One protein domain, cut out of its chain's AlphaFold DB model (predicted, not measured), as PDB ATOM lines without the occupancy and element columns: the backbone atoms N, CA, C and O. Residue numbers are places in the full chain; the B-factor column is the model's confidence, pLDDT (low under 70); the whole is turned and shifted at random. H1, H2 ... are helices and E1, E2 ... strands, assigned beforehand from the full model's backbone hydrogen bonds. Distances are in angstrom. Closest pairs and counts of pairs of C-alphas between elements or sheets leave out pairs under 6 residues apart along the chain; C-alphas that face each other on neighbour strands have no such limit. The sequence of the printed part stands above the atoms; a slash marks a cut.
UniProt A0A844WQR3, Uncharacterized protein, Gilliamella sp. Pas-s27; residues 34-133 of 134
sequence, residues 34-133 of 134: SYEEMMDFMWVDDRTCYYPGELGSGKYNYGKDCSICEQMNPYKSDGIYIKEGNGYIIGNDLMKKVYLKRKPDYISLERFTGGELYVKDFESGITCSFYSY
ATOM      1  N   SER A  34      14.429 -11.945 -87.414       69.94
ATOM      2  CA  SER A  34      13.982 -10.983 -86.421       69.94
ATOM      3  C   SER A  34      12.510 -11.238 -86.068       69.94
ATOM      4  O   SER A  34      11.771 -11.905 -86.793       69.94
ATOM      5  N   TYR A  35      12.055 -10.707 -84.933       67.25
ATOM      6  CA  TYR A  35      10.642 -10.813 -84.556       67.25
ATOM      7  C   TYR A  35       9.726 -10.037 -85.503       67.25
ATOM      8  O   TYR A  35       8.616 -10.490 -85.759       67.25
ATOM      9  N   GLU A  36      10.189  -8.904 -86.029       69.25
ATOM     10  CA  GLU A  36       9.458  -8.138 -87.042       69.25
ATOM     11  C   GLU A  36       9.275  -8.981 -88.303       69.25
ATOM     12  O   GLU A  36       8.151  -9.168 -88.754       69.25
ATOM     13  N   GLU A  37      10.351  -9.622 -88.772       73.06
ATOM     14  CA  GLU A  37      10.285 -10.532 -89.915       73.06
ATOM     15  C   GLU A  37       9.325 -11.689 -89.645       73.06
ATOM     16  O   GLU A  37       8.525 -12.018 -90.510       73.06
ATOM     17  N   MET A  38       9.340 -12.293 -88.447       73.44
ATOM     18  CA  MET A  38       8.366 -13.332 -88.097       73.44
ATOM     19  C   MET A  38       6.928 -12.819 -88.209       73.44
ATOM     20  O   MET A  38       6.086 -13.541 -88.726       73.44
ATOM     21  N   MET A  39       6.633 -11.604 -87.750       71.44
ATOM     22  CA  MET A  39       5.274 -11.051 -87.775       71.44
ATOM     23  C   MET A  39       4.823 -10.569 -89.161       71.44
ATOM     24  O   MET A  39       3.618 -10.475 -89.387       71.44
ATOM     25  N   ASP A  40       5.756 -10.326 -90.083       71.06
ATOM     26  CA  ASP A  40       5.471  -9.952 -91.475       71.06
ATOM     27  C   ASP A  40       4.954 -11.126 -92.329       71.06
ATOM     28  O   ASP A  40       4.380 -10.919 -93.402       71.06
ATOM     29  N   PHE A  41       5.127 -12.372 -91.875       70.50
ATOM     30  CA  PHE A  41       4.509 -13.535 -92.521       70.50
ATOM     31  C   PHE A  41       3.043 -13.665 -92.132       70.50
ATOM     32  O   PHE A  41       2.614 -13.097 -91.136       70.50
ATOM     33  N   MET A  42       2.275 -14.443 -92.900       74.19
ATOM     34  CA  MET A  42       0.920 -14.861 -92.539       74.19
ATOM     35  C   MET A  42       0.964 -16.253 -91.898       74.19
ATOM     36  O   MET A  42       1.262 -17.244 -92.564       74.19
ATOM     37  N   TRP A  43       0.641 -16.322 -90.610       79.00
ATOM     38  CA  TRP A  43       0.578 -17.550 -89.826       79.00
ATOM     39  C   TRP A  43      -0.864 -18.031 -89.693       79.00
ATOM     40  O   TRP A  43      -1.750 -17.303 -89.244       79.00
ATOM     41  N   VAL A  44      -1.106 -19.280 -90.065       79.50
ATOM     42  CA  VAL A  44      -2.413 -19.923 -89.955       79.50
ATOM     43  C   VAL A  44      -2.422 -20.811 -88.721       79.50
ATOM     44  O   VAL A  44      -1.496 -21.587 -88.495       79.50
ATOM     45  N   ASP A  45      -3.471 -20.674 -87.916       77.56
ATOM     46  CA  ASP A  45      -3.707 -21.531 -86.758       77.56
ATOM     47  C   ASP A  45      -4.030 -22.960 -87.222       77.56
ATOM     48  O   ASP A  45      -5.020 -23.185 -87.923       77.56
ATOM     49  N   ASP A  46      -3.192 -23.915 -86.824       75.06
ATOM     50  CA  ASP A  46      -3.360 -25.345 -87.116       75.06
ATOM     51  C   ASP A  46      -4.249 -26.054 -86.076       75.06
ATOM     52  O   ASP A  46      -4.454 -27.263 -86.114       75.06
ATOM     53  N   ARG A  47      -4.823 -25.299 -85.128       72.69
ATOM     54  CA  ARG A  47      -5.634 -25.799 -84.005       72.69
ATOM     55  C   ARG A  47      -4.890 -26.818 -83.147       72.69
ATOM     56  O   ARG A  47      -5.512 -27.602 -82.432       72.69
ATOM     57  N   THR A  48      -3.566 -26.793 -83.226       79.00
ATOM     58  CA  THR A  48      -2.660 -27.692 -82.534       79.00
ATOM     59  C   THR A  48      -2.091 -26.961 -81.322       79.00
ATOM     60  O   THR A  48      -1.491 -25.887 -81.432       79.00
ATOM     61  N   CYS A  49      -2.303 -27.539 -80.137       84.06
ATOM     62  CA  CYS A  49      -1.762 -27.034 -78.882       84.06
ATOM     63  C   CYS A  49      -1.069 -28.117 -78.045       84.06
ATOM     64  O   CYS A  49      -1.429 -29.297 -78.066       84.06
ATOM     65  N   TYR A  50      -0.069 -27.688 -77.279       84.50
ATOM     66  CA  TYR A  50       0.761 -28.521 -76.418       84.50
ATOM     67  C   TYR A  50       0.681 -28.019 -74.980       84.50
ATOM     68  O   TYR A  50       0.988 -26.858 -74.707       84.50
ATOM     69  N   TYR A  51       0.325 -28.901 -74.049       83.19
ATOM     70  CA  TYR A  51       0.388 -28.602 -72.621       83.19
ATOM     71  C   TYR A  51       1.843 -28.653 -72.123       83.19
ATOM     72  O   TYR A  51       2.727 -29.205 -72.798       83.19
ATOM     73  N   PRO A  52       2.128 -28.088 -70.936       80.56
ATOM     74  CA  PRO A  52       3.458 -28.141 -70.342       80.56
ATOM     75  C   PRO A  52       4.042 -29.562 -70.327       80.56
ATOM     76  O   PRO A  52       3.461 -30.482 -69.759       80.56
ATOM     77  N   GLY A  53       5.207 -29.736 -70.957       75.44
ATOM     78  CA  GLY A  53       5.922 -31.019 -71.028       75.44
ATOM     79  C   GLY A  53       5.618 -31.885 -72.258       75.44
ATOM     80  O   GLY A  53       6.346 -32.843 -72.506       75.44
ATOM     81  N   GLU A  54       4.621 -31.545 -73.078       77.44
ATOM     82  CA  GLU A  54       4.215 -32.390 -74.215       77.44
ATOM     83  C   GLU A  54       5.011 -32.148 -75.500       77.44
ATOM     84  O   GLU A  54       5.165 -33.069 -76.306       77.44
ATOM     85  N   LEU A  55       5.569 -30.946 -75.670       70.75
ATOM     86  CA  LEU A  55       6.356 -30.536 -76.843       70.75
ATOM     87  C   LEU A  55       7.487 -31.509 -77.206       70.75
ATOM     88  O   LEU A  55       7.771 -31.713 -78.381       70.75
ATOM     89  N   GLY A  56       8.132 -32.123 -76.209       62.38
ATOM     90  CA  GLY A  56       9.229 -33.069 -76.436       62.38
ATOM     91  C   GLY A  56       8.776 -34.466 -76.874       62.38
ATOM     92  O   GLY A  56       9.590 -35.246 -77.354       62.38
ATOM     93  N   SER A  57       7.492 -34.793 -76.707       61.28
ATOM     94  CA  SER A  57       6.964 -36.142 -76.949       61.28
ATOM     95  C   SER A  57       6.499 -36.373 -78.387       61.28
ATOM     96  O   SER A  57       6.317 -37.524 -78.783       61.28
ATOM     97  N   GLY A  58       6.256 -35.300 -79.150       58.16
ATOM     98  CA  GLY A  58       5.706 -35.364 -80.510       58.16
ATOM     99  C   GLY A  58       4.308 -35.993 -80.609       58.16
ATOM    100  O   GLY A  58       3.804 -36.177 -81.714       58.16
ATOM    101  N   LYS A  59       3.670 -36.346 -79.484       56.69
ATOM    102  CA  LYS A  59       2.349 -36.981 -79.460       56.69
ATOM    103  C   LYS A  59       1.268 -35.922 -79.316       56.69
ATOM    104  O   LYS A  59       1.124 -35.306 -78.263       56.69
ATOM    105  N   TYR A  60       0.494 -35.750 -80.380       59.47
ATOM    106  CA  TYR A  60      -0.655 -34.856 -80.397       59.47
ATOM    107  C   TYR A  60      -1.940 -35.582 -79.973       59.47
ATOM    108  O   TYR A  60      -2.141 -36.750 -80.305       59.47
ATOM    109  N   ASN A  61      -2.810 -34.895 -79.228       62.50
ATOM    110  CA  ASN A  61      -4.119 -35.411 -78.834       62.50
ATOM    111  C   ASN A  61      -5.205 -34.470 -79.368       62.50
ATOM    112  O   ASN A  61      -5.405 -33.386 -78.827       62.50
ATOM    113  N   TYR A  62      -5.914 -34.928 -80.400       60.94
ATOM    114  CA  TYR A  62      -6.964 -34.188 -81.108       60.94
ATOM    115  C   TYR A  62      -8.211 -33.872 -80.260       60.94
ATOM    116  O   TYR A  62      -9.060 -33.109 -80.703       60.94
ATOM    117  N   GLY A  63      -8.357 -34.456 -79.065       62.50
ATOM    118  CA  GLY A  63      -9.492 -34.209 -78.164       62.50
ATOM    119  C   GLY A  63      -9.284 -33.070 -77.163       62.50
ATOM    120  O   GLY A  63     -10.066 -32.949 -76.222       62.50
ATOM    121  N   LYS A  64      -8.204 -32.293 -77.292       72.25
ATOM    122  CA  LYS A  64      -7.848 -31.231 -76.344       72.25
ATOM    123  C   LYS A  64      -8.606 -29.942 -76.625       72.25
ATOM    124  O   LYS A  64      -8.786 -29.553 -77.775       72.25
ATOM    125  N   ASP A  65      -8.985 -29.253 -75.551       78.88
ATOM    126  CA  ASP A  65      -9.427 -27.869 -75.649       78.88
ATOM    127  C   ASP A  65      -8.208 -26.979 -75.927       78.88
ATOM    128  O   ASP A  65      -7.331 -26.816 -75.073       78.88
ATOM    129  N   CYS A  66      -8.148 -26.464 -77.156       79.62
ATOM    130  CA  CYS A  66      -7.147 -25.514 -77.633       79.62
ATOM    131  C   CYS A  66      -7.763 -24.127 -77.887       79.62
ATOM    132  O   CYS A  66      -7.178 -23.324 -78.610       79.62
ATOM    133  N   SER A  67      -8.931 -23.820 -77.307       80.88
ATOM    134  CA  SER A  67      -9.622 -22.530 -77.482       80.88
ATOM    135  C   SER A  67      -8.757 -21.321 -77.113       80.88
ATOM    136  O   SER A  67      -8.878 -20.264 -77.732       80.88
ATOM    137  N   ILE A  68      -7.816 -21.487 -76.174       79.00
ATOM    138  CA  ILE A  68      -6.832 -20.455 -75.833       79.00
ATOM    139  C   ILE A  68      -6.045 -19.987 -77.066       79.00
ATOM    140  O   ILE A  68      -5.775 -18.795 -77.184       79.00
ATOM    141  N   CYS A  69      -5.750 -20.866 -78.032       80.25
ATOM    142  CA  CYS A  69      -4.960 -20.537 -79.222       80.25
ATOM    143  C   CYS A  69      -5.609 -19.486 -80.122       80.25
ATOM    144  O   CYS A  69      -4.893 -18.690 -80.731       80.25
ATOM    145  N   GLU A  70      -6.940 -19.379 -80.115       78.31
ATOM    146  CA  GLU A  70      -7.634 -18.301 -80.820       78.31
ATOM    147  C   GLU A  70      -7.301 -16.928 -80.222       78.31
ATOM    148  O   GLU A  70      -7.127 -15.958 -80.961       78.31
ATOM    149  N   GLN A  71      -7.146 -16.859 -78.896       74.88
ATOM    150  CA  GLN A  71      -6.729 -15.661 -78.158       74.88
ATOM    151  C   GLN A  71      -5.210 -15.438 -78.228       74.88
ATOM    152  O   GLN A  71      -4.713 -14.337 -77.972       74.88
ATOM    153  N   MET A  72      -4.440 -16.479 -78.556       75.94
ATOM    154  CA  MET A  72      -2.993 -16.395 -78.777       75.94
ATOM    155  C   MET A  72      -2.626 -16.024 -80.212       75.94
ATOM    156  O   MET A  72      -1.449 -15.789 -80.482       75.94
ATOM    157  N   ASN A  73      -3.607 -15.950 -81.114       74.25
ATOM    158  CA  ASN A  73      -3.366 -15.635 -82.508       74.25
ATOM    159  C   ASN A  73      -2.770 -14.216 -82.649       74.25
ATOM    160  O   ASN A  73      -3.407 -13.244 -82.221       74.25
ATOM    161  N   PRO A  74      -1.579 -14.083 -83.268       68.44
ATOM    162  CA  PRO A  74      -0.882 -12.805 -83.397       68.44
ATOM    163  C   PRO A  74      -1.682 -11.720 -84.139       68.44
ATOM    164  O   PRO A  74      -1.438 -10.544 -83.900       68.44
ATOM    165  N   TYR A  75      -2.653 -12.086 -84.986       67.75
ATOM    166  CA  TYR A  75      -3.470 -11.138 -85.764       67.75
ATOM    167  C   TYR A  75      -4.812 -10.780 -85.126       67.75
ATOM    168  O   TYR A  75      -5.472  -9.856 -85.591       67.75
ATOM    169  N   LYS A  76      -5.266 -11.538 -84.121       63.81
ATOM    170  CA  LYS A  76      -6.586 -11.332 -83.495       63.81
ATOM    171  C   LYS A  76      -6.518 -10.622 -82.149       63.81
ATOM    172  O   LYS A  76      -7.546 -10.187 -81.645       63.81
ATOM    173  N   SER A  77      -5.343 -10.555 -81.536       57.28
ATOM    174  CA  SER A  77      -5.196  -9.969 -80.209       57.28
ATOM    175  C   SER A  77      -4.881  -8.482 -80.343       57.28
ATOM    176  O   SER A  77      -3.735  -8.100 -80.589       57.28
ATOM    177  N   ASP A  78      -5.899  -7.647 -80.144       48.69
ATOM    178  CA  ASP A  78      -5.734  -6.202 -80.005       48.69
ATOM    179  C   ASP A  78      -4.695  -5.898 -78.912       48.69
ATOM    180  O   ASP A  78      -4.797  -6.361 -77.776       48.69
ATOM    181  N   GLY A  79      -3.655  -5.136 -79.258       49.03
ATOM    182  CA  GLY A  79      -2.655  -4.670 -78.294       49.03
ATOM    183  C   GLY A  79      -1.437  -5.571 -78.095       49.03
ATOM    184  O   GLY A  79      -0.676  -5.319 -77.167       49.03
ATOM    185  N   ILE A  80      -1.212  -6.580 -78.944       54.44
ATOM    186  CA  ILE A  80       0.081  -7.273 -79.043       54.44
ATOM    187  C   ILE A  80       1.139  -6.315 -79.614       54.44
ATOM    188  O   ILE A  80       1.035  -5.881 -80.759       54.44
ATOM    189  N   TYR A  81       2.182  -6.013 -78.838       53.12
ATOM    190  CA  TYR A  81       3.378  -5.327 -79.326       53.12
ATOM    191  C   TYR A  81       4.646  -6.105 -78.957       53.12
ATOM    192  O   TYR A  81       4.782  -6.676 -77.869       53.12
ATOM    193  N   ILE A  82       5.593  -6.160 -79.894       50.31
ATOM    194  CA  ILE A  82       6.899  -6.777 -79.662       50.31
ATOM    195  C   ILE A  82       7.727  -5.811 -78.818       50.31
ATOM    196  O   ILE A  82       7.908  -4.650 -79.184       50.31
ATOM    197  N   LYS A  83       8.272  -6.289 -77.696       48.50
ATOM    198  CA  LYS A  83       9.318  -5.553 -76.981       48.50
ATOM    199  C   LYS A  83      10.681  -6.023 -77.485       48.50
ATOM    200  O   LYS A  83      11.060  -7.174 -77.254       48.50
ATOM    201  N   GLU A  84      11.411  -5.132 -78.157       44.84
ATOM    202  CA  GLU A  84      12.786  -5.389 -78.598       44.84
ATOM    203  C   GLU A  84      13.671  -5.871 -77.434       44.84
ATOM    204  O   GLU A  84      13.580  -5.391 -76.301       44.84
ATOM    205  N   GLY A  85      14.537  -6.844 -77.730       44.97
ATOM    206  CA  GLY A  85      15.617  -7.293 -76.847       44.97
ATOM    207  C   GLY A  85      15.412  -8.645 -76.166       44.97
ATOM    208  O   GLY A  85      16.401  -9.290 -75.842       44.97
ATOM    209  N   ASN A  86      14.172  -9.121 -75.992       47.62
ATOM    210  CA  ASN A  86      13.927 -10.345 -75.211       47.62
ATOM    211  C   ASN A  86      13.128 -11.437 -75.940       47.62
ATOM    212  O   ASN A  86      13.068 -12.566 -75.458       47.62
ATOM    213  N   GLY A  87      12.522 -11.137 -77.090       53.44
ATOM    214  CA  GLY A  87      11.752 -12.127 -77.840       53.44
ATOM    215  C   GLY A  87      10.415 -12.520 -77.213       53.44
ATOM    216  O   GLY A  87      10.000 -13.679 -77.231       53.44
ATOM    217  N   TYR A  88       9.754 -11.534 -76.615       54.22
ATOM    218  CA  TYR A  88       8.427 -11.673 -76.035       54.22
ATOM    219  C   TYR A  88       7.464 -10.800 -76.822       54.22
ATOM    220  O   TYR A  88       7.786  -9.661 -77.178       54.22
ATOM    221  N   ILE A  89       6.270 -11.337 -77.033       57.41
ATOM    222  CA  ILE A  89       5.117 -10.538 -77.396       57.41
ATOM    223  C   ILE A  89       4.436 -10.133 -76.090       57.41
ATOM    224  O   ILE A  89       4.047 -10.986 -75.291       57.41
ATOM    225  N   ILE A  90       4.319  -8.826 -75.867       50.00
ATOM    226  CA  ILE A  90       3.605  -8.272 -74.721       50.00
ATOM    227  C   ILE A  90       2.281  -7.739 -75.259       50.00
ATOM    228  O   ILE A  90       2.258  -6.760 -75.997       50.00
ATOM    229  N   GLY A  91       1.191  -8.433 -74.941       49.00
ATOM    230  CA  GLY A  91      -0.166  -7.916 -75.098       49.00
ATOM    231  C   GLY A  91      -0.701  -7.428 -73.757       49.00
ATOM    232  O   GLY A  91      -0.206  -7.869 -72.718       49.00
ATOM    233  N   ASN A  92      -1.708  -6.548 -73.765       40.91
ATOM    234  CA  ASN A  92      -2.445  -6.211 -72.542       40.91
ATOM    235  C   ASN A  92      -2.916  -7.528 -71.888       40.91
ATOM    236  O   ASN A  92      -3.593  -8.326 -72.533       40.91
ATOM    237  N   ASP A  93      -2.475  -7.769 -70.654       50.00
ATOM    238  CA  ASP A  93      -2.762  -8.946 -69.819       50.00
ATOM    239  C   ASP A  93      -2.179 -10.311 -70.238       50.00
ATOM    240  O   ASP A  93      -2.465 -11.306 -69.580       50.00
ATOM    241  N   LEU A  94      -1.310 -10.409 -71.255       59.78
ATOM    242  CA  LEU A  94      -0.756 -11.706 -71.678       59.78
ATOM    243  C   LEU A  94       0.756 -11.632 -71.942       59.78
ATOM    244  O   LEU A  94       1.207 -11.141 -72.980       59.78
ATOM    245  N   MET A  95       1.555 -12.172 -71.013       69.56
ATOM    246  CA  MET A  95       2.962 -12.483 -71.279       69.56
ATOM    247  C   MET A  95       3.023 -13.719 -72.180       69.56
ATOM    248  O   MET A  95       2.824 -14.844 -71.722       69.56
ATOM    249  N   LYS A  96       3.334 -13.513 -73.463       74.06
ATOM    250  CA  LYS A  96       3.455 -14.578 -74.465       74.06
ATOM    251  C   LYS A  96       4.884 -14.620 -75.008       74.06
ATOM    252  O   LYS A  96       5.476 -13.589 -75.330       74.06
ATOM    253  N   LYS A  97       5.466 -15.813 -75.145       77.56
ATOM    254  CA  LYS A  97       6.738 -16.007 -75.858       77.56
ATOM    255  C   LYS A  97       6.468 -16.538 -77.248       77.56
ATOM    256  O   LYS A  97       5.890 -17.612 -77.383       77.56
ATOM    257  N   VAL A  98       6.957 -15.832 -78.253       77.12
ATOM    258  CA  VAL A  98       6.939 -16.312 -79.633       77.12
ATOM    259  C   VAL A  98       8.311 -16.850 -79.978       77.12
ATOM    260  O   VAL A  98       9.320 -16.301 -79.553       77.12
ATOM    261  N   TYR A  99       8.360 -17.961 -80.692       78.00
ATOM    262  CA  TYR A  99       9.604 -18.463 -81.242       78.00
ATOM    263  C   TYR A  99       9.337 -19.236 -82.525       78.00
ATOM    264  O   TYR A  99       8.377 -19.998 -82.640       78.00
ATOM    265  N   LEU A 100      10.218 -19.030 -83.495       77.12
ATOM    266  CA  LEU A 100      10.190 -19.725 -84.768       77.12
ATOM    267  C   LEU A 100      10.738 -21.137 -84.576       77.12
ATOM    268  O   LEU A 100      11.910 -21.321 -84.246       77.12
ATOM    269  N   LYS A 101       9.882 -22.141 -84.758       83.31
ATOM    270  CA  LYS A 101      10.277 -23.548 -84.720       83.31
ATOM    271  C   LYS A 101      10.941 -23.958 -86.031       83.31
ATOM    272  O   LYS A 101      11.961 -24.646 -86.009       83.31
ATOM    273  N   ARG A 102      10.374 -23.516 -87.153       82.31
ATOM    274  CA  ARG A 102      10.905 -23.736 -88.495       82.31
ATOM    275  C   ARG A 102      10.741 -22.470 -89.319       82.31
ATOM    276  O   ARG A 102       9.651 -21.910 -89.400       82.31
ATOM    277  N   LYS A 103      11.834 -22.031 -89.933       81.62
ATOM    278  CA  LYS A 103      11.814 -20.927 -90.887       81.62
ATOM    279  C   LYS A 103      11.079 -21.372 -92.159       81.62
ATOM    280  O   LYS A 103      11.334 -22.496 -92.596       81.62
ATOM    281  N   PRO A 104      10.172 -20.549 -92.716       81.06
ATOM    282  CA  PRO A 104       9.566 -20.834 -94.007       81.06
ATOM    283  C   PRO A 104      10.619 -21.084 -95.091       81.06
ATOM    284  O   PRO A 104      11.763 -20.642 -94.982       81.06
ATOM    285  N   ASP A 105      10.235 -21.779 -96.149       76.06
ATOM    286  CA  ASP A 105      11.097 -21.980 -97.303       76.06
ATOM    287  C   ASP A 105      11.083 -20.727 -98.202       76.06
ATOM    288  O   ASP A 105      10.053 -20.076 -98.402       76.06
ATOM    289  N   TYR A 106      12.252 -20.364 -98.743       66.19
ATOM    290  CA  TYR A 106      12.396 -19.233 -99.661       66.19
ATOM    291  C   TYR A 106      12.094 -19.684-101.093       66.19
ATOM    292  O   TYR A 106      12.979 -20.163-101.805       66.19
ATOM    293  N   ILE A 107      10.852 -19.505-101.543       62.16
ATOM    294  CA  ILE A 107      10.499 -19.610-102.964       62.16
ATOM    295  C   ILE A 107      10.397 -18.185-103.503       62.16
ATOM    296  O   ILE A 107       9.692 -17.349-102.944       62.16
ATOM    297  N   SER A 108      11.119 -17.874-104.587       54.16
ATOM    298  CA  SER A 108      11.293 -16.499-105.094       54.16
ATOM    299  C   SER A 108      10.017 -15.841-105.655       54.16
ATOM    300  O   SER A 108      10.108 -14.813-106.323       54.16
ATOM    301  N   LEU A 109       8.849 -16.437-105.427       51.12
ATOM    302  CA  LEU A 109       7.542 -16.027-105.919       51.12
ATOM    303  C   LEU A 109       6.549 -16.070-104.749       51.12
ATOM    304  O   LEU A 109       5.847 -17.053-104.554       51.12
ATOM    305  N   GLU A 110       6.552 -14.994-103.962       50.12
ATOM    306  CA  GLU A 110       5.446 -14.497-103.117       50.12
ATOM    307  C   GLU A 110       4.850 -15.415-102.033       50.12
ATOM    308  O   GLU A 110       3.990 -14.958-101.282       50.12
ATOM    309  N   ARG A 111       5.301 -16.666-101.882       52.84
ATOM    310  CA  ARG A 111       4.747 -17.602-100.897       52.84
ATOM    311  C   ARG A 111       5.835 -18.267-100.077       52.84
ATOM    312  O   ARG A 111       6.654 -19.030-100.581       52.84
ATOM    313  N   PHE A 112       5.818 -17.943 -98.793       61.97
ATOM    314  CA  PHE A 112       6.678 -18.519 -97.774       61.97
ATOM    315  C   PHE A 112       5.926 -19.668 -97.114       61.97
ATOM    316  O   PHE A 112       5.083 -19.452 -96.244       61.97
ATOM    317  N   THR A 113       6.207 -20.887 -97.550       69.94
ATOM    318  CA  THR A 113       5.491 -22.095 -97.126       69.94
ATOM    319  C   THR A 113       6.360 -22.904 -96.162       69.94
ATOM    320  O   THR A 113       7.575 -22.711 -96.097       69.94
ATOM    321  N   GLY A 114       5.763 -23.785 -95.360       75.56
ATOM    322  CA  GLY A 114       6.523 -24.746 -94.547       75.56
ATOM    323  C   GLY A 114       7.194 -24.174 -93.292       75.56
ATOM    324  O   GLY A 114       8.000 -24.865 -92.666       75.56
ATOM    325  N   GLY A 115       6.872 -22.939 -92.906       82.62
ATOM    326  CA  GLY A 115       7.275 -22.373 -91.626       82.62
ATOM    327  C   GLY A 115       6.413 -22.889 -90.479       82.62
ATOM    328  O   GLY A 115       5.227 -23.157 -90.660       82.62
ATOM    329  N   GLU A 116       6.998 -22.950 -89.285       86.00
ATOM    330  CA  GLU A 116       6.319 -23.298 -88.033       86.00
ATOM    331  C   GLU A 116       6.639 -22.251 -86.964       86.00
ATOM    332  O   GLU A 116       7.806 -22.037 -86.619       86.00
ATOM    333  N   LEU A 117       5.605 -21.627 -86.408       84.75
ATOM    334  CA  LEU A 117       5.695 -20.628 -85.347       84.75
ATOM    335  C   LEU A 117       5.007 -21.142 -84.090       84.75
ATOM    336  O   LEU A 117       3.850 -21.552 -84.139       84.75
ATOM    337  N   TYR A 118       5.694 -21.076 -82.953       86.38
ATOM    338  CA  TYR A 118       5.131 -21.452 -81.662       86.38
ATOM    339  C   TYR A 118       4.923 -20.218 -80.786       86.38
ATOM    340  O   TYR A 118       5.808 -19.371 -80.644       86.38
ATOM    341  N   VAL A 119       3.753 -20.152 -80.157       84.19
ATOM    342  CA  VAL A 119       3.386 -19.116 -79.190       84.19
ATOM    343  C   VAL A 119       3.095 -19.796 -77.866       84.19
ATOM    344  O   VAL A 119       2.161 -20.584 -77.762       84.19
ATOM    345  N   LYS A 120       3.913 -19.519 -76.853       84.81
ATOM    346  CA  LYS A 120       3.768 -20.068 -75.509       84.81
ATOM    347  C   LYS A 120       3.173 -19.036 -74.567       84.81
ATOM    348  O   LYS A 120       3.701 -17.930 -74.449       84.81
ATOM    349  N   ASP A 121       2.140 -19.443 -73.850       83.06
ATOM    350  CA  ASP A 121       1.578 -18.692 -72.743       83.06
ATOM    351  C   ASP A 121       2.420 -18.918 -71.491       83.06
ATOM    352  O   ASP A 121       2.762 -20.064 -71.178       83.06
ATOM    353  N   PHE A 122       2.778 -17.866 -70.760       79.81
ATOM    354  CA  PHE A 122       3.506 -18.059 -69.503       79.81
ATOM    355  C   PHE A 122       2.603 -18.446 -68.338       79.81
ATOM    356  O   PHE A 122       3.085 -19.128 -67.436       79.81
ATOM    357  N   GLU A 123       1.332 -18.046 -68.361       81.69
ATOM    358  CA  GLU A 123       0.398 -18.324 -67.273       81.69
ATOM    359  C   GLU A 123      -0.055 -19.788 -67.289       81.69
ATOM    360  O   GLU A 123       0.201 -20.534 -66.344       81.69
ATOM    361  N   SER A 124      -0.652 -20.237 -68.395       82.12
ATOM    362  CA  SER A 124      -1.094 -21.627 -68.561       82.12
ATOM    363  C   SER A 124       0.040 -22.583 -68.947       82.12
ATOM    364  O   SER A 124      -0.078 -23.801 -68.796       82.12
ATOM    365  N   GLY A 125       1.148 -22.059 -69.481       84.12
ATOM    366  CA  GLY A 125       2.244 -22.862 -70.021       84.12
ATOM    367  C   GLY A 125       1.912 -23.577 -71.339       84.12
ATOM    368  O   GLY A 125       2.774 -24.302 -71.854       84.12
ATOM    369  N   ILE A 126       0.705 -23.378 -71.885       86.44
ATOM    370  CA  ILE A 126       0.249 -23.955 -73.151       86.44
ATOM    371  C   ILE A 126       1.025 -23.320 -74.305       86.44
ATOM    372  O   ILE A 126       1.323 -22.128 -74.302       86.44
ATOM    373  N   THR A 127       1.384 -24.129 -75.297       87.62
ATOM    374  CA  THR A 127       2.002 -23.666 -76.541       87.62
ATOM    375  C   THR A 127       1.084 -23.949 -77.715       87.62
ATOM    376  O   THR A 127       0.711 -25.096 -77.932       87.62
ATOM    377  N   CYS A 128       0.765 -22.919 -78.484       85.88
ATOM    378  CA  CYS A 128      -0.011 -22.999 -79.714       85.88
ATOM    379  C   CYS A 128       0.922 -22.980 -80.920       85.88
ATOM    380  O   CYS A 128       1.897 -22.219 -80.930       85.88
ATOM    381  N   SER A 129       0.633 -23.804 -81.924       86.88
ATOM    382  CA  SER A 129       1.406 -23.851 -83.164       86.88
ATOM    383  C   SER A 129       0.651 -23.245 -84.335       86.88
ATOM    384  O   SER A 129      -0.532 -23.510 -84.540       86.88
ATOM    385  N   PHE A 130       1.387 -22.492 -85.142       84.31
ATOM    386  CA  PHE A 130       0.910 -21.869 -86.361       84.31
ATOM    387  C   PHE A 130       1.834 -22.233 -87.522       84.31
ATOM    388  O   PHE A 130       3.041 -22.392 -87.333       84.31
ATOM    389  N   TYR A 131       1.275 -22.329 -88.724       84.06
ATOM    390  CA  TYR A 131       1.995 -22.724 -89.933       84.06
ATOM    391  C   TYR A 131       1.889 -21.652 -91.011       84.06
ATOM    392  O   TYR A 131       0.861 -20.985 -91.133       84.06
ATOM    393  N   SER A 132       2.939 -21.496 -91.815       76.38
ATOM    394  CA  SER A 132       2.863 -20.681 -93.027       76.38
ATOM    395  C   SER A 132       2.374 -21.559 -94.195       76.38
ATOM    396  O   SER A 132       2.993 -22.569 -94.537       76.38
ATOM    397  N   TYR A 133       1.192 -21.233 -94.731       65.38
ATOM    398  CA  TYR A 133       0.443 -22.044 -95.710       65.38
ATOM    399  C   TYR A 133       1.080 -22.038 -97.123       65.38
ATOM    400  O   TYR A 133       1.921 -21.186 -97.403       65.38
TER     401      TYR A 133
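This is residues 34 to 133 of the 134 residues of an uncharacterized protein of Gilliamella sp. Pas-s27 (UniProt A0A844WQR3). One strongly twisted and curled sheet of six strands makes the body, with two short helices on it: H2 near E1, E6 and E5, and H1 near E4 and E2. The long link of residues 103 to 115 extends the E4-E5 hairpin to one far end. The 100 printed residues run H1 E1 H2 E2 E3 E4 E5 E6; the antiparallel sheet has the order E1 E6 E5 E4 E3 E2. The class is mixed, with 45 residues, under half, in named elements. The whole is compact, radius of gyration of the C-alphas 13.4 A, spanning 37 by 30 by 22 A.

H1, residues 35 to 40, is on the sheet at a height of 5.9 A; its closest C-alphas to E4, residues 94 to 102, are Met 38 and Leu 100, 7.4 A. Edge strand E1, residues 44 to 50, is antiparallel to E6, residues 127 to 131, with N 50 and O 127 at 2.8 A. H2, residues 68 to 72, is on the sheet at 6.1 A; its closest C-alphas to E6 are Cys 69 and Cys 128, 5.5 A. E2, residues 81 to 83, E3, residues 88 to 91, E4, E5, residues 116 to 121, and E6 form a meander, each strand the antiparallel neighbour of the one before: N 81 and O 90 are 2.9 A apart, N 89 and O 96 2.9 A, N 97 and O 120 2.8 A, N 117 and O 130 2.8 A. In H1 and H2 every O i to N i+4 pair is within hydrogen-bond range.

H1 begins at C-alpha 35 (10.642, -10.813, -84.556). E4 is 23.7 A long, E5 16.7 A and E1 16.3 A. E6 ends at C-alpha 131 (1.995, -22.724, -89.933).

The farthest C-alphas, Ser 108 and Glu 123, are 39.4 A apart. The printed part has no cut; the links E1 to H2 and E4 to E5 are long. Mean pLDDT of the printed part is 70.1, with 42 residues under 70, among them 74 to 95.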